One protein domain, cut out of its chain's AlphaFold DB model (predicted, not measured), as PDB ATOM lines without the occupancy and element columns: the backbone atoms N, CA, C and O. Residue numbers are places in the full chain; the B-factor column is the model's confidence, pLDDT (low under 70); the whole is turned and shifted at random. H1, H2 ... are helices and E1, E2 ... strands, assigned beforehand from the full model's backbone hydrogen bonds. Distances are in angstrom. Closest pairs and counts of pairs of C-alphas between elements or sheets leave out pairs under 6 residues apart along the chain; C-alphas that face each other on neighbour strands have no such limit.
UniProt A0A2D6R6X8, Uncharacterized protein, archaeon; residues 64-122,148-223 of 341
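What this domain is: This is residues 64 to 122 and 148 to 223 of the 341 residues of an uncharacterized protein of archaeon (UniProt A0A2D6R6X8). A long, twisted slab of three strands, E1, E3 and E4, has helix H1 grazing it near one end and a small second sheet of E2, E6 and E5 beyond the other end. Residues 93 to 99, of which 93 to 95 belong to H1, stick out free. The printed part has 135 residues, under half of them in named elements, which follow the chain as H1, E1, E2, E3, E4, E5, E6 and are of the mixed class, helices and strands. The long sheet runs E1, E3, E4, antiparallel throughout, and the small one runs E2, E6, E5, mixed. The whole is only just compact, close to loose, with a radius of gyration of the C-alphas of 17.0 A and spans of 54 by 37 by 27 A.

How they stand to each other: Start at the inner strand E3, residues 173 to 181, and find antiparallel E1, residues 106 to 114, beside it at 160 degrees, with N 109 and O 178 2.8 A apart, within hydrogen-bond range. E4, residues 189 to 198, is its other neighbour and forms a hairpin with it, at 162 degrees, with N 175 and O 196 2.8 A apart. Look next at H1, residues 81 to 95, which only grazes this sheet with its residues 83 to 91; its closest C-alphas to E1 are those of Tyr 84 and Leu 108, 7.8 A apart. In H1, 9 of 11 O i to N i+4 pairs are within hydrogen-bond range. In the second sheet, E6, residues 217 to 220, is parallel to E2, residues 166 to 169, at 14 degrees, with N 168 and O 218 2.8 A apart. E5, residues 202 to 204, forms an antiparallel hairpin with E6 at 176 degrees, with N 204 and O 217 2.8 A apart. E3 and E6 are only just apart, at 8.1 A, and H1 is apart from E2, E5 and E6. Short pairings tie residues 70 to 71 and 76 to 77 to E1, antiparallel.

Where its parts are: Find C-alpha 81 at (91.251, 32.833, 71.386), where H1 begins; it measures 18.5 A from first to last C-alpha. E1 runs 26.1 A from C-alpha 106 at (80.717, 29.579, 70.600), E3 25.5 A and E4 26.9 A. E2, E5 and E6 are short, and E6 ends at C-alpha 220, (82.779, 49.368, 95.426).

The domain as a whole: The C-alphas of Gly 98 and Gln 120, 53.8 A apart, are the two farthest from each other. Residues 123 to 147 are not printed, and C-alphas 122 and 148 are 18.2 A apart across this cut. The link from E5 to E6 is long, 12 residues. Mean pLDDT of the printed part is 74.3; 46 residues are under 70, among them 78 to 106.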
ATOM      1  N   TRP A  64      69.713  32.267  88.731       48.28
ATOM      2  CA  TRP A  64      69.810  33.736  88.695       48.28
ATOM      3  C   TRP A  64      68.394  34.336  88.600       48.28
ATOM      4  O   TRP A  64      67.898  34.646  87.521       48.28
ATOM      5  N   LYS A  65      67.676  34.389  89.731       46.53
ATOM      6  CA  LYS A  65      66.301  34.880  89.823       46.53
ATOM      7  C   LYS A  65      66.321  36.319  89.326       46.53
ATOM      8  O   LYS A  65      66.805  37.199  90.042       46.53
ATOM      9  N   ARG A  66      65.847  36.550  88.095       44.81
ATOM     10  CA  ARG A  66      65.577  37.891  87.566       44.81
ATOM     11  C   ARG A  66      64.853  38.675  88.661       44.81
ATOM     12  O   ARG A  66      63.837  38.209  89.171       44.81
ATOM     13  N   GLY A  67      65.443  39.789  89.087       52.88
ATOM     14  CA  GLY A  67      64.925  40.623  90.171       52.88
ATOM     15  C   GLY A  67      65.555  40.429  91.557       52.88
ATOM     16  O   GLY A  67      65.182  41.178  92.451       52.88
ATOM     17  N   LYS A  68      66.494  39.488  91.779       73.75
ATOM     18  CA  LYS A  68      67.255  39.385  93.053       73.75
ATOM     19  C   LYS A  68      68.642  40.039  92.993       73.75
ATOM     20  O   LYS A  68      69.115  40.547  94.004       73.75
ATOM     21  N   TYR A  69      69.280  40.020  91.827       85.38
ATOM     22  CA  TYR A  69      70.595  40.619  91.579       85.38
ATOM     23  C   TYR A  69      70.504  41.568  90.386       85.38
ATOM     24  O   TYR A  69      69.685  41.348  89.492       85.38
ATOM     25  N   VAL A  70      71.336  42.602  90.385       89.38
ATOM     26  CA  VAL A  70      71.241  43.740  89.462       89.38
ATOM     27  C   VAL A  70      72.392  43.670  88.465       89.38
ATOM     28  O   VAL A  70      73.544  43.724  88.894       89.38
ATOM     29  N   PRO A  71      72.142  43.524  87.156       90.69
ATOM     30  CA  PRO A  71      73.191  43.642  86.144       90.69
ATOM     31  C   PRO A  71      73.857  45.022  86.228       90.69
ATOM     32  O   PRO A  71      73.150  46.021  86.202       90.69
ATOM     33  N   LEU A  72      75.189  45.082  86.333       88.94
ATOM     34  CA  LEU A  72      75.940  46.333  86.577       88.94
ATOM     35  C   LEU A  72      76.535  46.983  85.318       88.94
ATOM     36  O   LEU A  72      77.280  47.943  85.415       88.94
ATOM     37  N   GLY A  73      76.286  46.439  84.135       85.06
ATOM     38  CA  GLY A  73      76.908  46.926  82.905       85.06
ATOM     39  C   GLY A  73      76.702  45.947  81.760       85.06
ATOM     40  O   GLY A  73      76.065  44.914  81.972       85.06
ATOM     41  N   PRO A  74      77.228  46.227  80.561       80.94
ATOM     42  CA  PRO A  74      76.959  45.416  79.386       80.94
ATOM     43  C   PRO A  74      77.426  43.966  79.522       80.94
ATOM     44  O   PRO A  74      78.396  43.646  80.215       80.94
ATOM     45  N   ASN A  75      76.737  43.082  78.802       75.31
ATOM     46  CA  ASN A  75      77.141  41.691  78.653       75.31
ATOM     47  C   ASN A  75      78.287  41.607  77.642       75.31
ATOM     48  O   ASN A  75      78.058  41.553  76.432       75.31
ATOM     49  N   LEU A  76      79.520  41.646  78.140       74.88
ATOM     50  CA  LEU A  76      80.709  41.811  77.314       74.88
ATOM     51  C   LEU A  76      81.094  40.507  76.628       74.88
ATOM     52  O   LEU A  76      81.274  39.485  77.291       74.88
ATOM     53  N   GLU A  77      81.291  40.554  75.314       75.19
ATOM     54  CA  GLU A  77      81.917  39.460  74.581       75.19
ATOM     55  C   GLU A  77      83.411  39.380  74.917       75.19
ATOM     56  O   GLU A  77      84.135  40.375  74.880       75.19
ATOM     57  N   ILE A  78      83.887  38.186  75.261       69.81
ATOM     58  CA  ILE A  78      85.284  37.959  75.631       69.81
ATOM     59  C   ILE A  78      86.033  37.481  74.390       69.81
ATOM     60  O   ILE A  78      86.034  36.294  74.066       69.81
ATOM     61  N   GLY A  79      86.698  38.406  73.703       55.84
ATOM     62  CA  GLY A  79      87.357  38.154  72.419       55.84
ATOM     63  C   GLY A  79      88.649  37.323  72.446       55.84
ATOM     64  O   GLY A  79      89.398  37.389  71.478       55.84
ATOM     65  N   SER A  80      88.971  36.558  73.500       50.34
ATOM     66  CA  SER A  80      90.269  35.859  73.595       50.34
ATOM     67  C   SER A  80      90.248  34.442  72.985       50.34
ATOM     68  O   SER A  80      89.593  33.543  73.528       50.34
ATOM     69  N   PRO A  81      91.034  34.178  71.919       48.06
ATOM     70  CA  PRO A  81      91.251  32.833  71.386       48.06
ATOM     71  C   PRO A  81      91.930  31.881  72.383       48.06
ATOM     72  O   PRO A  81      91.715  30.674  72.298       48.06
ATOM     73  N   ASP A  82      92.707  32.402  73.336       45.62
ATOM     74  CA  ASP A  82      93.426  31.608  74.343       45.62
ATOM     75  C   ASP A  82      92.508  31.144  75.471       45.62
ATOM     76  O   ASP A  82      92.620  30.010  75.941       45.62
ATOM     77  N   LEU A  83      91.546  31.985  75.869       49.16
ATOM     78  CA  LEU A  83      90.484  31.577  76.786       49.16
ATOM     79  C   LEU A  83      89.589  30.536  76.108       49.16
ATOM     80  O   LEU A  83      89.304  29.501  76.704       49.16
ATOM     81  N   TYR A  84      89.254  30.736  74.828       50.25
ATOM     82  CA  TYR A  84      88.593  29.715  74.019       50.25
ATOM     83  C   TYR A  84      89.413  28.420  73.946       50.25
ATOM     84  O   TYR A  84      88.845  27.352  74.121       50.25
ATOM     85  N   ALA A  85      90.735  28.467  73.762       52.41
ATOM     86  CA  ALA A  85      91.590  27.277  73.712       52.41
ATOM     87  C   ALA A  85      91.693  26.548  75.067       52.41
ATOM     88  O   ALA A  85      91.580  25.318  75.119       52.41
ATOM     89  N   LYS A  86      91.841  27.289  76.174       53.00
ATOM     90  CA  LYS A  86      91.842  26.745  77.544       53.00
ATOM     91  C   LYS A  86      90.491  26.128  77.895       53.00
ATOM     92  O   LYS A  86      90.432  25.016  78.414       53.00
ATOM     93  N   MET A  87      89.402  26.806  77.550       53.28
ATOM     94  CA  MET A  87      88.047  26.325  77.791       53.28
ATOM     95  C   MET A  87      87.658  25.190  76.861       53.28
ATOM     96  O   MET A  87      87.025  24.253  77.321       53.28
ATOM     97  N   LYS A  88      88.104  25.195  75.604       50.53
ATOM     98  CA  LYS A  88      87.997  24.065  74.679       50.53
ATOM     99  C   LYS A  88      88.603  22.816  75.316       50.53
ATOM    100  O   LYS A  88      87.998  21.768  75.211       50.53
ATOM    101  N   LYS A  89      89.704  22.895  76.068       53.50
ATOM    102  CA  LYS A  89      90.269  21.729  76.778       53.50
ATOM    103  C   LYS A  89      89.326  21.160  77.858       53.50
ATOM    104  O   LYS A  89      89.171  19.946  77.952       53.50
ATOM    105  N   THR A  90      88.660  22.018  78.635       50.59
ATOM    106  CA  THR A  90      87.705  21.618  79.696       50.59
ATOM    107  C   THR A  90      86.325  21.233  79.140       50.59
ATOM    108  O   THR A  90      85.677  20.316  79.639       50.59
ATOM    109  N   PHE A  91      85.890  21.911  78.079       51.66
ATOM    110  CA  PHE A  91      84.618  21.733  77.382       51.66
ATOM    111  C   PHE A  91      84.656  20.513  76.453       51.66
ATOM    112  O   PHE A  91      83.715  19.732  76.458       51.66
ATOM    113  N   LEU A  92      85.766  20.251  75.745       46.97
ATOM    114  CA  LEU A  92      85.959  19.030  74.944       46.97
ATOM    115  C   LEU A  92      85.897  17.766  75.803       46.97
ATOM    116  O   LEU A  92      85.304  16.793  75.365       46.97
ATOM    117  N   LYS A  93      86.379  17.808  77.053       50.03
ATOM    118  CA  LYS A  93      86.218  16.695  78.005       50.03
ATOM    119  C   LYS A  93      84.749  16.361  78.324       50.03
ATOM    120  O   LYS A  93      84.464  15.256  78.765       50.03
ATOM    121  N   LYS A  94      83.816  17.305  78.122       46.62
ATOM    122  CA  LYS A  94      82.359  17.102  78.258       46.62
ATOM    123  C   LYS A  94      81.634  16.946  76.910       46.62
ATOM    124  O   LYS A  94      80.517  16.446  76.888       46.62
ATOM    125  N   VAL A  95      82.261  17.343  75.797       44.72
ATOM    126  CA  VAL A  95      81.712  17.322  74.421       44.72
ATOM    127  C   VAL A  95      82.296  16.181  73.566       44.72
ATOM    128  O   VAL A  95      81.961  16.028  72.393       44.72
ATOM    129  N   GLU A  96      83.078  15.280  74.166       40.53
ATOM    130  CA  GLU A  96      83.558  14.004  73.597       40.53
ATOM    131  C   GLU A  96      82.441  12.998  73.209       40.53
ATOM    132  O   GLU A  96      82.700  11.830  72.949       40.53
ATOM    133  N   GLN A  97      81.198  13.469  73.063       48.38
ATOM    134  CA  GLN A  97      80.101  12.801  72.353       48.38
ATOM    135  C   GLN A  97      79.878  13.336  70.918       48.38
ATOM    136  O   GLN A  97      78.876  13.013  70.284       48.38
ATOM    137  N   GLY A  98      80.840  14.082  70.352       43.16
ATOM    138  CA  GLY A  98      81.147  13.935  68.923       43.16
ATOM    139  C   GLY A  98      80.837  15.091  67.968       43.16
ATOM    140  O   GLY A  98      80.320  14.825  66.888       43.16
ATOM    141  N   LYS A  99      81.213  16.339  68.292       50.78
ATOM    142  CA  LYS A  99      81.558  17.399  67.308       50.78
ATOM    143  C   LYS A  99      82.180  18.598  68.029       50.78
ATOM    144  O   LYS A  99      81.532  19.232  68.852       50.78
ATOM    145  N   ALA A 100      83.439  18.920  67.733       50.06
ATOM    146  CA  ALA A 100      84.057  20.138  68.254       50.06
ATOM    147  C   ALA A 100      83.445  21.362  67.544       50.06
ATOM    148  O   ALA A 100      83.460  21.387  66.310       50.06
ATOM    149  N   PRO A 101      82.928  22.369  68.269       51.34
ATOM    150  CA  PRO A 101      82.325  23.532  67.634       51.34
ATOM    151  C   PRO A 101      83.376  24.374  66.897       51.34
ATOM    152  O   PRO A 101      84.526  24.522  67.336       51.34
ATOM    153  N   GLN A 102      82.987  24.914  65.741       55.41
ATOM    154  CA  GLN A 102      83.821  25.829  64.962       55.41
ATOM    155  C   GLN A 102      83.986  27.168  65.701       55.41
ATOM    156  O   GLN A 102      83.122  27.586  66.468       55.41
ATOM    157  N   LYS A 103      85.103  27.868  65.468       47.38
ATOM    158  CA  LYS A 103      85.324  29.237  65.962       47.38
ATOM    159  C   LYS A 103      84.263  30.142  65.311       47.38
ATOM    160  O   LYS A 103      84.308  30.331  64.102       47.38
ATOM    161  N   GLY A 104      83.277  30.597  66.086       53.62
ATOM    162  CA  GLY A 104      82.051  31.258  65.601       53.62
ATOM    163  C   GLY A 104      80.750  30.556  66.021       53.62
ATOM    164  O   GLY A 104      79.706  31.183  66.045       53.62
ATOM    165  N   GLN A 105      80.819  29.285  66.428       66.50
ATOM    166  CA  GLN A 105      79.703  28.541  67.037       66.50
ATOM    167  C   GLN A 105      79.692  28.642  68.564       66.50
ATOM    168  O   GLN A 105      78.845  28.045  69.216       66.50
ATOM    169  N   VAL A 106      80.656  29.344  69.159       66.12
ATOM    170  CA  VAL A 106      80.717  29.579  70.600       66.12
ATOM    171  C   VAL A 106      81.129  31.023  70.832       66.12
ATOM    172  O   VAL A 106      82.242  31.404  70.473       66.12
ATOM    173  N   THR A 107      80.250  31.796  71.458       72.88
ATOM    174  CA  THR A 107      80.514  33.177  71.876       72.88
ATOM    175  C   THR A 107      80.661  33.214  73.390       72.88
ATOM    176  O   THR A 107      79.730  32.853  74.109       72.88
ATOM    177  N   LEU A 108      81.820  33.628  73.896       74.94
ATOM    178  CA  LEU A 108      82.052  33.762  75.336       74.94
ATOM    179  C   LEU A 108      81.594  35.132  75.813       74.94
ATOM    180  O   LEU A 108      81.877  36.136  75.167       74.94
ATOM    181  N   ARG A 109      80.926  35.178  76.963       78.62
ATOM    182  CA  ARG A 109      80.434  36.421  77.546       78.62
ATOM    183  C   ARG A 109      80.718  36.535  79.034       78.62
ATOM    184  O   ARG A 109      80.678  35.531  79.749       78.62
ATOM    185  N   LYS A 110      80.957  37.759  79.502       83.31
ATOM    186  CA  LYS A 110      81.123  38.123  80.913       83.31
ATOM    187  C   LYS A 110      80.071  39.154  81.304       83.31
ATOM    188  O   LYS A 110      79.959  40.197  80.673       83.31
ATOM    189  N   GLN A 111      79.376  38.896  82.404       85.75
ATOM    190  CA  GLN A 111      78.400  39.810  82.991       85.75
ATOM    191  C   GLN A 111      78.678  39.962  84.486       85.75
ATOM    192  O   GLN A 111      78.954  38.974  85.169       85.75
ATOM    193  N   HIS A 112      78.580  41.185  85.006       89.62
ATOM    194  CA  HIS A 112      78.637  41.426  86.448       89.62
ATOM    195  C   HIS A 112      77.242  41.706  86.993       89.62
ATOM    196  O   HIS A 112      76.450  42.405  86.355       89.62
ATOM    197  N   PHE A 113      76.968  41.159  88.174       90.94
ATOM    198  CA  PHE A 113      75.727  41.344  88.909       90.94
ATOM    199  C   PHE A 113      76.031  41.824  90.325       90.94
ATOM    200  O   PHE A 113      76.751  41.152  91.060       90.94
ATOM    201  N   GLY A 114      75.473  42.959  90.720       91.38
ATOM    202  CA  GLY A 114      75.546  43.475  92.075       91.38
ATOM    203  C   GLY A 114      74.463  42.868  92.951       91.38
ATOM    204  O   GLY A 114      73.340  42.599  92.510       91.38
ATOM    205  N   VAL A 115      74.799  42.656  94.216       90.81
ATOM    206  CA  VAL A 115      73.811  42.374  95.254       90.81
ATOM    207  C   VAL A 115      73.180  43.702  95.689       90.81
ATOM    208  O   VAL A 115      73.933  44.638  95.949       90.81
ATOM    209  N   PRO A 116      71.841  43.817  95.766       90.81
ATOM    210  CA  PRO A 116      71.198  45.038  96.234       90.81
ATOM    211  C   PRO A 116      71.593  45.416  97.658       90.81
ATOM    212  O   PRO A 116      71.812  44.548  98.505       90.81
ATOM    213  N   VAL A 117      71.626  46.717  97.921       89.62
ATOM    214  CA  VAL A 117      71.793  47.273  99.264       89.62
ATOM    215  C   VAL A 117      70.595  46.900 100.143       89.62
ATOM    216  O   VAL A 117      69.448  46.985  99.707       89.62
ATOM    217  N   GLN A 118      70.857  46.478 101.385       82.31
ATOM    218  CA  GLN A 118      69.818  46.048 102.334       82.31
ATOM    219  C   GLN A 118      69.899  46.741 103.704       82.31
ATOM    220  O   GLN A 118      69.050  46.484 104.558       82.31
ATOM    221  N   GLY A 119      70.894  47.601 103.952       82.00
ATOM    222  CA  GLY A 119      71.110  48.165 105.281       82.00
ATOM    223  C   GLY A 119      71.954  49.437 105.341       82.00
ATOM    224  O   GLY A 119      72.419  49.985 104.346       82.00
ATOM    225  N   GLN A 120      72.147  49.909 106.575       84.12
ATOM    226  CA  GLN A 120      72.826  51.175 106.885       84.12
ATOM    227  C   GLN A 120      74.333  51.159 106.597       84.12
ATOM    228  O   GLN A 120      74.959  52.216 106.516       84.12
ATOM    229  N   ARG A 121      74.957  49.977 106.508       82.06
ATOM    230  CA  ARG A 121      76.411  49.879 106.306       82.06
ATOM    231  C   ARG A 121      76.783  50.276 104.882       82.06
ATOM    232  O   ARG A 121      77.748  51.004 104.676       82.06
ATOM    233  N   GLU A 122      75.990  49.831 103.926       85.94
ATOM    234  CA  GLU A 122      76.101  50.155 102.513       85.94
ATOM    235  C   GLU A 122      75.813  51.639 102.260       85.94
ATOM    236  O   GLU A 122      76.529  52.277 101.495       85.94
ATOM    237  N   ASP A 148      79.977  61.673  88.816       67.19
ATOM    238  CA  ASP A 148      79.546  62.712  89.771       67.19
ATOM    239  C   ASP A 148      79.193  62.169  91.152       67.19
ATOM    240  O   ASP A 148      79.435  62.824  92.167       67.19
ATOM    241  N   SER A 149      78.682  60.944  91.204       82.44
ATOM    242  CA  SER A 149      78.436  60.218  92.442       82.44
ATOM    243  C   SER A 149      78.360  58.726  92.168       82.44
ATOM    244  O   SER A 149      77.937  58.304  91.092       82.44
ATOM    245  N   PHE A 150      78.701  57.932  93.173       91.81
ATOM    246  CA  PHE A 150      78.331  56.531  93.213       91.81
ATOM    247  C   PHE A 150      76.825  56.394  93.453       91.81
ATOM    248  O   PHE A 150      76.216  57.221  94.138       91.81
ATOM    249  N   ILE A 151      76.243  55.324  92.921       93.50
ATOM    250  CA  ILE A 151      74.839  54.954  93.106       93.50
ATOM    251  C   ILE A 151      74.730  53.622  93.860       93.50
ATOM    252  O   ILE A 151      75.562  52.729  93.671       93.50
ATOM    253  N   PRO A 152      73.740  53.456  94.750       94.25
ATOM    254  CA  PRO A 152      73.517  52.177  95.406       94.25
ATOM    255  C   PRO A 152      72.969  51.163  94.402       94.25
ATOM    256  O   PRO A 152      72.116  51.484  93.578       94.25
ATOM    257  N   VAL A 153      73.405  49.911  94.509       93.19
ATOM    258  CA  VAL A 153      72.774  48.821  93.763       93.19
ATOM    259  C   VAL A 153      71.354  48.609  94.295       93.19
ATOM    260  O   VAL A 153      71.184  48.184  95.442       93.19
ATOM    261  N   THR A 154      70.339  48.866  93.465       92.81
ATOM    262  CA  THR A 154      68.928  48.815  93.880       92.81
ATOM    263  C   THR A 154      68.181  47.671  93.207       92.81
ATOM    264  O   THR A 154      68.276  47.443  92.003       92.81
ATOM    265  N   GLN A 155      67.419  46.912  93.997       90.19
ATOM    266  CA  GLN A 155      66.690  45.752  93.495       90.19
ATOM    267  C   GLN A 155      65.709  46.140  92.378       90.19
ATOM    268  O   GLN A 155      64.910  47.056  92.536       90.19
ATOM    269  N   GLY A 156      65.727  45.381  91.280       87.25
ATOM    270  CA  GLY A 156      64.839  45.591  90.133       87.25
ATOM    271  C   GLY A 156      65.428  46.474  89.033       87.25
ATOM    272  O   GLY A 156      64.861  46.507  87.945       87.25
ATOM    273  N   GLU A 157      66.568  47.123  89.277       91.06
ATOM    274  CA  GLU A 157      67.305  47.842  88.237       91.06
ATOM    275  C   GLU A 157      68.036  46.888  87.280       91.06
ATOM    276  O   GLU A 157      68.322  45.729  87.610       91.06
ATOM    277  N   ASP A 158      68.342  47.390  86.082       89.50
ATOM    278  CA  ASP A 158      69.055  46.657  85.040       89.50
ATOM    279  C   ASP A 158      69.924  47.605  84.201       89.50
ATOM    280  O   ASP A 158      69.416  48.386  83.398       89.50
ATOM    281  N   TYR A 159      71.244  47.497  84.365       89.25
ATOM    282  CA  TYR A 159      72.231  48.281  83.616       89.25
ATOM    283  C   TYR A 159      72.879  47.479  82.475       89.25
ATOM    284  O   TYR A 159      73.890  47.897  81.913       89.25
ATOM    285  N   SER A 160      72.309  46.328  82.092       83.81
ATOM    286  CA  SER A 160      72.874  45.438  81.063       83.81
ATOM    287  C   SER A 160      72.919  46.017  79.651       83.81
ATOM    288  O   SER A 160      73.657  45.504  78.813       83.81
ATOM    289  N   ASN A 161      72.166  47.084  79.383       79.56
ATOM    290  CA  ASN A 161      72.154  47.781  78.093       79.56
ATOM    291  C   ASN A 161      72.616  49.242  78.204       79.56
ATOM    292  O   ASN A 161      72.433  50.006  77.260       79.56
ATOM    293  N   SER A 162      73.173  49.650  79.349       78.56
ATOM    294  CA  SER A 162      73.641  51.023  79.524       78.56
ATOM    295  C   SER A 162      74.935  51.259  78.749       78.56
ATOM    296  O   SER A 162      75.915  50.540  78.942       78.56
ATOM    297  N   SER A 163      74.948  52.297  77.914       75.88
ATOM    298  CA  SER A 163      76.169  52.898  77.360       75.88
ATOM    299  C   SER A 163      76.721  54.016  78.249       75.88
ATOM    300  O   SER A 163      77.855  54.453  78.064       75.88
ATOM    301  N   GLU A 164      75.927  54.489  79.210       82.44
ATOM    302  CA  GLU A 164      76.354  55.503  80.167       82.44
ATOM    303  C   GLU A 164      77.294  54.895  81.209       82.44
ATOM    304  O   GLU A 164      77.075  53.744  81.619       82.44
ATOM    305  N   PRO A 165      78.317  55.644  81.655       85.00
ATOM    306  CA  PRO A 165      79.171  55.180  82.722       85.00
ATOM    307  C   PRO A 165      78.497  55.203  84.088       85.00
ATOM    308  O   PRO A 165      77.869  56.193  84.459       85.00
ATOM    309  N   HIS A 166      78.703  54.145  84.868       89.12
ATOM    310  CA  HIS A 166      78.108  54.013  86.199       89.12
ATOM    311  C   HIS A 166      79.137  53.585  87.232       89.12
ATOM    312  O   HIS A 166      79.969  52.720  86.974       89.12
ATOM    313  N   ALA A 167      79.041  54.121  88.444       92.25
ATOM    314  CA  ALA A 167      79.804  53.602  89.568       92.25
ATOM    315  C   ALA A 167      78.866  53.195  90.697       92.25
ATOM    316  O   ALA A 167      78.080  53.992  91.203       92.25
ATOM    317  N   PHE A 168      78.958  51.938  91.094       94.81
ATOM    318  CA  PHE A 168      78.017  51.307  91.997       94.81
ATOM    319  C   PHE A 168      78.620  51.098  93.380       94.81
ATOM    320  O   PHE A 168      79.820  50.867  93.528       94.81
ATOM    321  N   VAL A 169      77.766  51.088  94.395       95.19
ATOM    322  CA  VAL A 169      78.095  50.623  95.744       95.19
ATOM    323  C   VAL A 169      77.133  49.509  96.123       95.19
ATOM    324  O   VAL A 169      75.915  49.648  96.006       95.19
ATOM    325  N   GLY A 170      77.680  48.401  96.611       93.06
ATOM    326  CA  GLY A 170      76.888  47.294  97.129       93.06
ATOM    327  C   GLY A 170      77.708  46.382  98.041       93.06
ATOM    328  O   GLY A 170      78.925  46.516  98.136       93.06
ATOM    329  N   PRO A 171      77.070  45.417  98.717       89.38
ATOM    330  CA  PRO A 171      77.772  44.510  99.617       89.38
ATOM    331  C   PRO A 171      78.763  43.604  98.878       89.38
ATOM    332  O   PRO A 171      79.875  43.367  99.351       89.38
ATOM    333  N   SER A 172      78.377  43.096  97.705       90.00
ATOM    334  CA  SER A 172      79.224  42.240  96.870       90.00
ATOM    335  C   SER A 172      78.726  42.182  95.429       90.00
ATOM    336  O   SER A 172      77.609  42.618  95.133       90.00
ATOM    337  N   TYR A 173      79.542  41.606  94.549       89.12
ATOM    338  CA  TYR A 173      79.171  41.314  93.172       89.12
ATOM    339  C   TYR A 173      79.468  39.860  92.794       89.12
ATOM    340  O   TYR A 173      80.285  39.171  93.414       89.12
ATOM    341  N   TYR A 174      78.814  39.416  91.725       88.38
ATOM    342  CA  TYR A 174      79.085  38.170  91.025       88.38
ATOM    343  C   TYR A 174      79.554  38.475  89.604       88.38
ATOM    344  O   TYR A 174      78.840  39.121  88.842       88.38
ATOM    345  N   GLY A 175      80.743  38.006  89.234       86.06
ATOM    346  CA  GLY A 175      81.198  37.969  87.846       86.06
ATOM    347  C   GLY A 175      80.857  36.615  87.238       86.06
ATOM    348  O   GLY A 175      81.440  35.608  87.639       86.06
ATOM    349  N   ILE A 176      79.919  36.578  86.297       82.75
ATOM    350  CA  ILE A 176      79.442  35.355  85.649       82.75
ATOM    351  C   ILE A 176      80.011  35.274  84.235       82.75
ATOM    352  O   ILE A 176      79.866  36.207  83.445       82.75
ATOM    353  N   HIS A 177      80.619  34.134  83.918       79.94
ATOM    354  CA  HIS A 177      81.075  33.801  82.577       79.94
ATOM    355  C   HIS A 177      80.126  32.777  81.961       79.94
ATOM    356  O   HIS A 177      79.799  31.754  82.571       79.94
ATOM    357  N   THR A 178      79.684  33.056  80.741       75.44
ATOM    358  CA  THR A 178      78.775  32.199  79.976       75.44
ATOM    359  C   THR A 178      79.321  31.958  78.578       75.44
ATOM    360  O   THR A 178      80.126  32.737  78.073       75.44
ATOM    361  N   ALA A 179      78.900  30.866  77.958       74.06
ATOM    362  CA  ALA A 179      79.134  30.581  76.556       74.06
ATOM    363  C   ALA A 179      77.787  30.463  75.847       74.06
ATOM    364  O   ALA A 179      76.906  29.751  76.322       74.06
ATOM    365  N   ILE A 180      77.634  31.128  74.712       74.00
ATOM    366  CA  ILE A 180      76.514  30.919  73.799       74.00
ATOM    367  C   ILE A 180      76.988  29.957  72.725       74.00
ATOM    368  O   ILE A 180      77.882  30.307  71.961       74.00
ATOM    369  N   VAL A 181      76.422  28.755  72.690       72.38
ATOM    370  CA  VAL A 181      76.750  27.721  71.708       72.38
ATOM    371  C   VAL A 181      75.683  27.706  70.622       72.38
ATOM    372  O   VAL A 181      74.507  27.467  70.898       72.38
ATOM    373  N   GLU A 182      76.089  27.954  69.385       72.50
ATOM    374  CA  GLU A 182      75.239  27.990  68.202       72.50
ATOM    375  C   GLU A 182      75.550  26.789  67.305       72.50
ATOM    376  O   GLU A 182      76.611  26.697  66.691       72.50
ATOM    377  N   GLU A 183      74.613  25.845  67.220       68.88
ATOM    378  CA  GLU A 183      74.727  24.675  66.347       68.88
ATOM    379  C   GLU A 183      73.800  24.823  65.126       68.88
ATOM    380  O   GLU A 183      72.641  25.223  65.287       68.88
ATOM    381  N   PRO A 184      74.242  24.465  63.903       67.81
ATOM    382  CA  PRO A 184      73.394  24.525  62.716       67.81
ATOM    383  C   PRO A 184      72.088  23.741  62.899       67.81
ATOM    384  O   PRO A 184      72.100  22.558  63.241       67.81
ATOM    385  N   GLY A 185      70.953  24.401  62.658       71.06
ATOM    386  CA  GLY A 185      69.623  23.795  62.791       71.06
ATOM    387  C   GLY A 185      69.105  23.665  64.230       71.06
ATOM    388  O   GLY A 185      68.058  23.053  64.436       71.06
ATOM    389  N   ARG A 186      69.796  24.233  65.229       69.00
ATOM    390  CA  ARG A 186      69.366  24.258  66.637       69.00
ATOM    391  C   ARG A 186      69.321  25.688  67.170       69.00
ATOM    392  O   ARG A 186      69.968  26.588  66.647       69.00
ATOM    393  N   LYS A 187      68.524  25.906  68.219       73.81
ATOM    394  CA  LYS A 187      68.493  27.197  68.920       73.81
ATOM    395  C   LYS A 187      69.798  27.394  69.708       73.81
ATOM    396  O   LYS A 187      70.270  26.408  70.280       73.81
ATOM    397  N   PRO A 188      70.330  28.628  69.793       71.88
ATOM    398  CA  PRO A 188      71.483  28.932  70.634       71.88
ATOM    399  C   PRO A 188      71.280  28.460  72.077       71.88
ATOM    400  O   PRO A 188      70.220  28.683  72.668       71.88
ATOM    401  N   GLN A 189      72.292  27.808  72.646       66.12
ATOM    402  CA  GLN A 189      72.296  27.335  74.028       66.12
ATOM    403  C   GLN A 189      73.198  28.217  74.888       66.12
ATOM    404  O   GLN A 189      74.378  28.373  74.591       66.12
ATOM    405  N   ASN A 190      72.661  28.760  75.983       65.69
ATOM    406  CA  ASN A 190      73.450  29.493  76.973       65.69
ATOM    407  C   ASN A 190      73.983  28.519  78.027       65.69
ATOM    408  O   ASN A 190      73.210  27.929  78.782       65.69
ATOM    409  N   VAL A 191      75.301  28.374  78.099       68.50
ATOM    410  CA  VAL A 191      76.001  27.513  79.050       68.50
ATOM    411  C   VAL A 191      76.676  28.383  80.101       68.50
ATOM    412  O   VAL A 191      77.508  29.229  79.781       68.50
ATOM    413  N   PHE A 192      76.340  28.169  81.372       68.69
ATOM    414  CA  PHE A 192      77.097  28.749  82.478       68.69
ATOM    415  C   PHE A 192      78.451  28.051  82.588       68.69
ATOM    416  O   PHE A 192      78.524  26.822  82.617       68.69
ATOM    417  N   LEU A 193      79.521  28.837  82.650       63.69
ATOM    418  CA  LEU A 193      80.880  28.316  82.705       63.69
ATOM    419  C   LEU A 193      81.410  28.332  84.129       63.69
ATOM    420  O   LEU A 193      81.758  27.291  84.679       63.69
ATOM    421  N   HIS A 194      81.470  29.526  84.713       68.56
ATOM    422  CA  HIS A 194      81.852  29.732  86.099       68.56
ATOM    423  C   HIS A 194      81.376  31.101  86.587       68.56
ATOM    424  O   HIS A 194      81.108  32.017  85.804       68.56
ATOM    425  N   GLY A 195      81.311  31.241  87.906       70.44
ATOM    426  CA  GLY A 195      81.012  32.488  88.590       70.44
ATOM    427  C   GLY A 195      82.090  32.780  89.622       70.44
ATOM    428  O   GLY A 195      82.647  31.858  90.212       70.44
ATOM    429  N   LYS A 196      82.390  34.057  89.841       79.12
ATOM    430  CA  LYS A 196      83.205  34.521  90.965       79.12
ATOM    431  C   LYS A 196      82.354  35.430  91.830       79.12
ATOM    432  O   LYS A 196      81.833  36.420  91.327       79.12
ATOM    433  N   HIS A 197      82.244  35.109  93.113       82.12
ATOM    434  CA  HIS A 197      81.730  36.033  94.120       82.12
ATOM    435  C   HIS A 197      82.877  36.887  94.661       82.12
ATOM    436  O   HIS A 197      83.992  36.394  94.837       82.12
ATOM    437  N   SER A 198      82.629  38.174  94.883       82.94
ATOM    438  CA  SER A 198      83.637  39.082  95.417       82.94
ATOM    439  C   SER A 198      83.005  40.216  96.213       82.94
ATOM    440  O   SER A 198      82.028  40.830  95.790       82.94
ATOM    441  N   VAL A 199      83.618  40.523  97.353       83.94
ATOM    442  CA  VAL A 199      83.336  41.713  98.176       83.94
ATOM    443  C   VAL A 199      84.306  42.864  97.882       83.94
ATOM    444  O   VAL A 199      84.230  43.908  98.522       83.94
ATOM    445  N   ASN A 200      85.252  42.666  96.963       85.31
ATOM    446  CA  ASN A 200      86.218  43.691  96.572       85.31
ATOM    447  C   ASN A 200      85.611  44.668  95.564       85.31
ATOM    448  O   ASN A 200      84.552  44.408  94.988       85.31
ATOM    449  N   SER A 201      86.331  45.757  95.331       89.25
ATOM    450  CA  SER A 201      86.039  46.705  94.267       89.25
ATOM    451  C   SER A 201      86.536  46.200  92.908       89.25
ATOM    452  O   SER A 201      87.339  45.259  92.843       89.25
ATOM    453  N   PHE A 202      85.987  46.753  91.829       88.75
ATOM    454  CA  PHE A 202      86.531  46.579  90.486       88.75
ATOM    455  C   PHE A 202      86.132  47.735  89.572       88.75
ATOM    456  O   PHE A 202      85.060  48.325  89.726       88.75
ATOM    457  N   LEU A 203      86.947  47.933  88.546       88.50
ATOM    458  CA  LEU A 203      86.688  48.784  87.405       88.50
ATOM    459  C   LEU A 203      86.645  47.920  86.151       88.50
ATOM    460  O   LEU A 203      87.501  47.062  85.923       88.50
ATOM    461  N   ASN A 204      85.632  48.146  85.328       85.44
ATOM    462  CA  ASN A 204      85.572  47.600  83.989       85.44
ATOM    463  C   ASN A 204      85.533  48.749  82.989       85.44
ATOM    464  O   ASN A 204      84.556  49.493  82.918       85.44
ATOM    465  N   VAL A 205      86.614  48.887  82.231       81.88
ATOM    466  CA  VAL A 205      86.806  49.931  81.229       81.88
ATOM    467  C   VAL A 205      87.135  49.298  79.895       81.88
ATOM    468  O   VAL A 205      87.835  48.288  79.821       81.88
ATOM    469  N   ASN A 206      86.661  49.932  78.832       73.88
ATOM    470  CA  ASN A 206      87.122  49.652  77.487       73.88
ATOM    471  C   ASN A 206      88.069  50.777  77.063       73.88
ATOM    472  O   ASN A 206      87.715  51.953  77.148       73.88
ATOM    473  N   ILE A 207      89.280  50.424  76.633       71.94
ATOM    474  CA  ILE A 207      90.278  51.382  76.158       71.94
ATOM    475  C   ILE A 207      90.741  50.937  74.780       71.94
ATOM    476  O   ILE A 207      91.137  49.792  74.583       71.94
ATOM    477  N   GLN A 208      90.697  51.866  73.832       69.88
ATOM    478  CA  GLN A 208      91.121  51.634  72.459       69.88
ATOM    479  C   GLN A 208      91.969  52.815  71.987       69.88
ATOM    480  O   GLN A 208      91.549  53.966  72.117       69.88
ATOM    481  N   GLY A 209      93.167  52.537  71.459       64.38
ATOM    482  CA  GLY A 209      94.080  53.569  70.954       64.38
ATOM    483  C   GLY A 209      94.487  54.578  72.027       64.38
ATOM    484  O   GLY A 209      94.469  55.785  71.776       64.38
ATOM    485  N   GLY A 210      94.720  54.107  73.257       68.69
ATOM    486  CA  GLY A 210      95.033  54.969  74.397       68.69
ATOM    487  C   GLY A 210      93.930  55.967  74.776       68.69
ATOM    488  O   GLY A 210      94.245  57.024  75.319       68.69
ATOM    489  N   LYS A 211      92.658  55.679  74.469       74.44
ATOM    490  CA  LYS A 211      91.502  56.495  74.873       74.44
ATOM    491  C   LYS A 211      90.450  55.653  75.575       74.44
ATOM    492  O   LYS A 211      90.068  54.593  75.069       74.44
ATOM    493  N   LEU A 212      89.957  56.167  76.698       76.56
ATOM    494  CA  LEU A 212      88.793  55.623  77.381       76.56
ATOM    495  C   LEU A 212      87.579  55.698  76.449       76.56
ATOM    496  O   LEU A 212      87.274  56.759  75.904       76.56
ATOM    497  N   GLN A 213      86.928  54.560  76.237       77.19
ATOM    498  CA  GLN A 213      85.686  54.479  75.478       77.19
ATOM    499  C   GLN A 213      84.485  54.699  76.405       77.19
ATOM    500  O   GLN A 213      84.577  54.531  77.625       77.19
ATOM    501  N   GLU A 214      83.346  55.065  75.822       72.25
ATOM    502  CA  GLU A 214      82.076  55.144  76.548       72.25
ATOM    503  C   GLU A 214      81.664  53.764  77.105       72.25
ATOM    504  O   GLU A 214      82.069  52.720  76.585       72.25
ATOM    505  N   GLY A 215      80.854  53.756  78.170       73.81
ATOM    506  CA  GLY A 215      80.302  52.522  78.746       73.81
ATOM    507  C   GLY A 215      81.202  51.777  79.735       73.81
ATOM    508  O   GLY A 215      81.121  50.551  79.832       73.81
ATOM    509  N   TRP A 216      82.059  52.483  80.478       84.75
ATOM    510  CA  TRP A 216      82.777  51.895  81.613       84.75
ATOM    511  C   TRP A 216      81.891  51.817  82.861       84.75
ATOM    512  O   TRP A 216      80.939  52.576  83.012       84.75
ATOM    513  N   TYR A 217      82.205  50.918  83.788       88.44
ATOM    514  CA  TYR A 217      81.534  50.904  85.083       88.44
ATOM    515  C   TYR A 217      82.443  50.427  86.211       88.44
ATOM    516  O   TYR A 217      83.303  49.567  86.018       88.44
ATOM    517  N   ALA A 218      82.234  50.981  87.401       92.06
ATOM    518  CA  ALA A 218      82.968  50.643  88.613       92.06
ATOM    519  C   ALA A 218      82.027  50.096  89.688       92.06
ATOM    520  O   ALA A 218      80.836  50.395  89.709       92.06
ATOM    521  N   PHE A 219      82.554  49.313  90.618       93.62
ATOM    522  CA  PHE A 219      81.814  48.822  91.772       93.62
ATOM    523  C   PHE A 219      82.694  48.884  93.008       93.62
ATOM    524  O   PHE A 219      83.824  48.403  92.979       93.62
ATOM    525  N   ILE A 220      82.152  49.401  94.107       95.00
ATOM    526  CA  ILE A 220      82.779  49.368  95.426       95.00
ATOM    527  C   ILE A 220      82.035  48.356  96.288       95.00
ATOM    528  O   ILE A 220      80.850  48.524  96.596       95.00
ATOM    529  N   GLY A 221      82.746  47.295  96.664       91.00
ATOM    530  CA  GLY A 221      82.240  46.263  97.563       91.00
ATOM    531  C   GLY A 221      82.498  46.588  99.032       91.00
ATOM    532  O   GLY A 221      83.295  47.463  99.350       91.00
ATOM    533  N   MET A 222      81.875  45.849  99.952       85.69
ATOM    534  CA  MET A 222      82.029  46.048 101.405       85.69
ATOM    535  C   MET A 222      83.278  45.393 102.029       85.69
ATOM    536  O   MET A 222      83.369  45.236 103.248       85.69
ATOM    537  N   GLY A 223      84.248  44.974 101.219       83.25
ATOM    538  CA  GLY A 223      85.483  44.363 101.704       83.25
ATOM    539  C   GLY A 223      86.427  45.353 102.406       83.25
ATOM    540  O   GLY A 223      86.231  46.565 102.346       83.25
TER     541      GLY A 223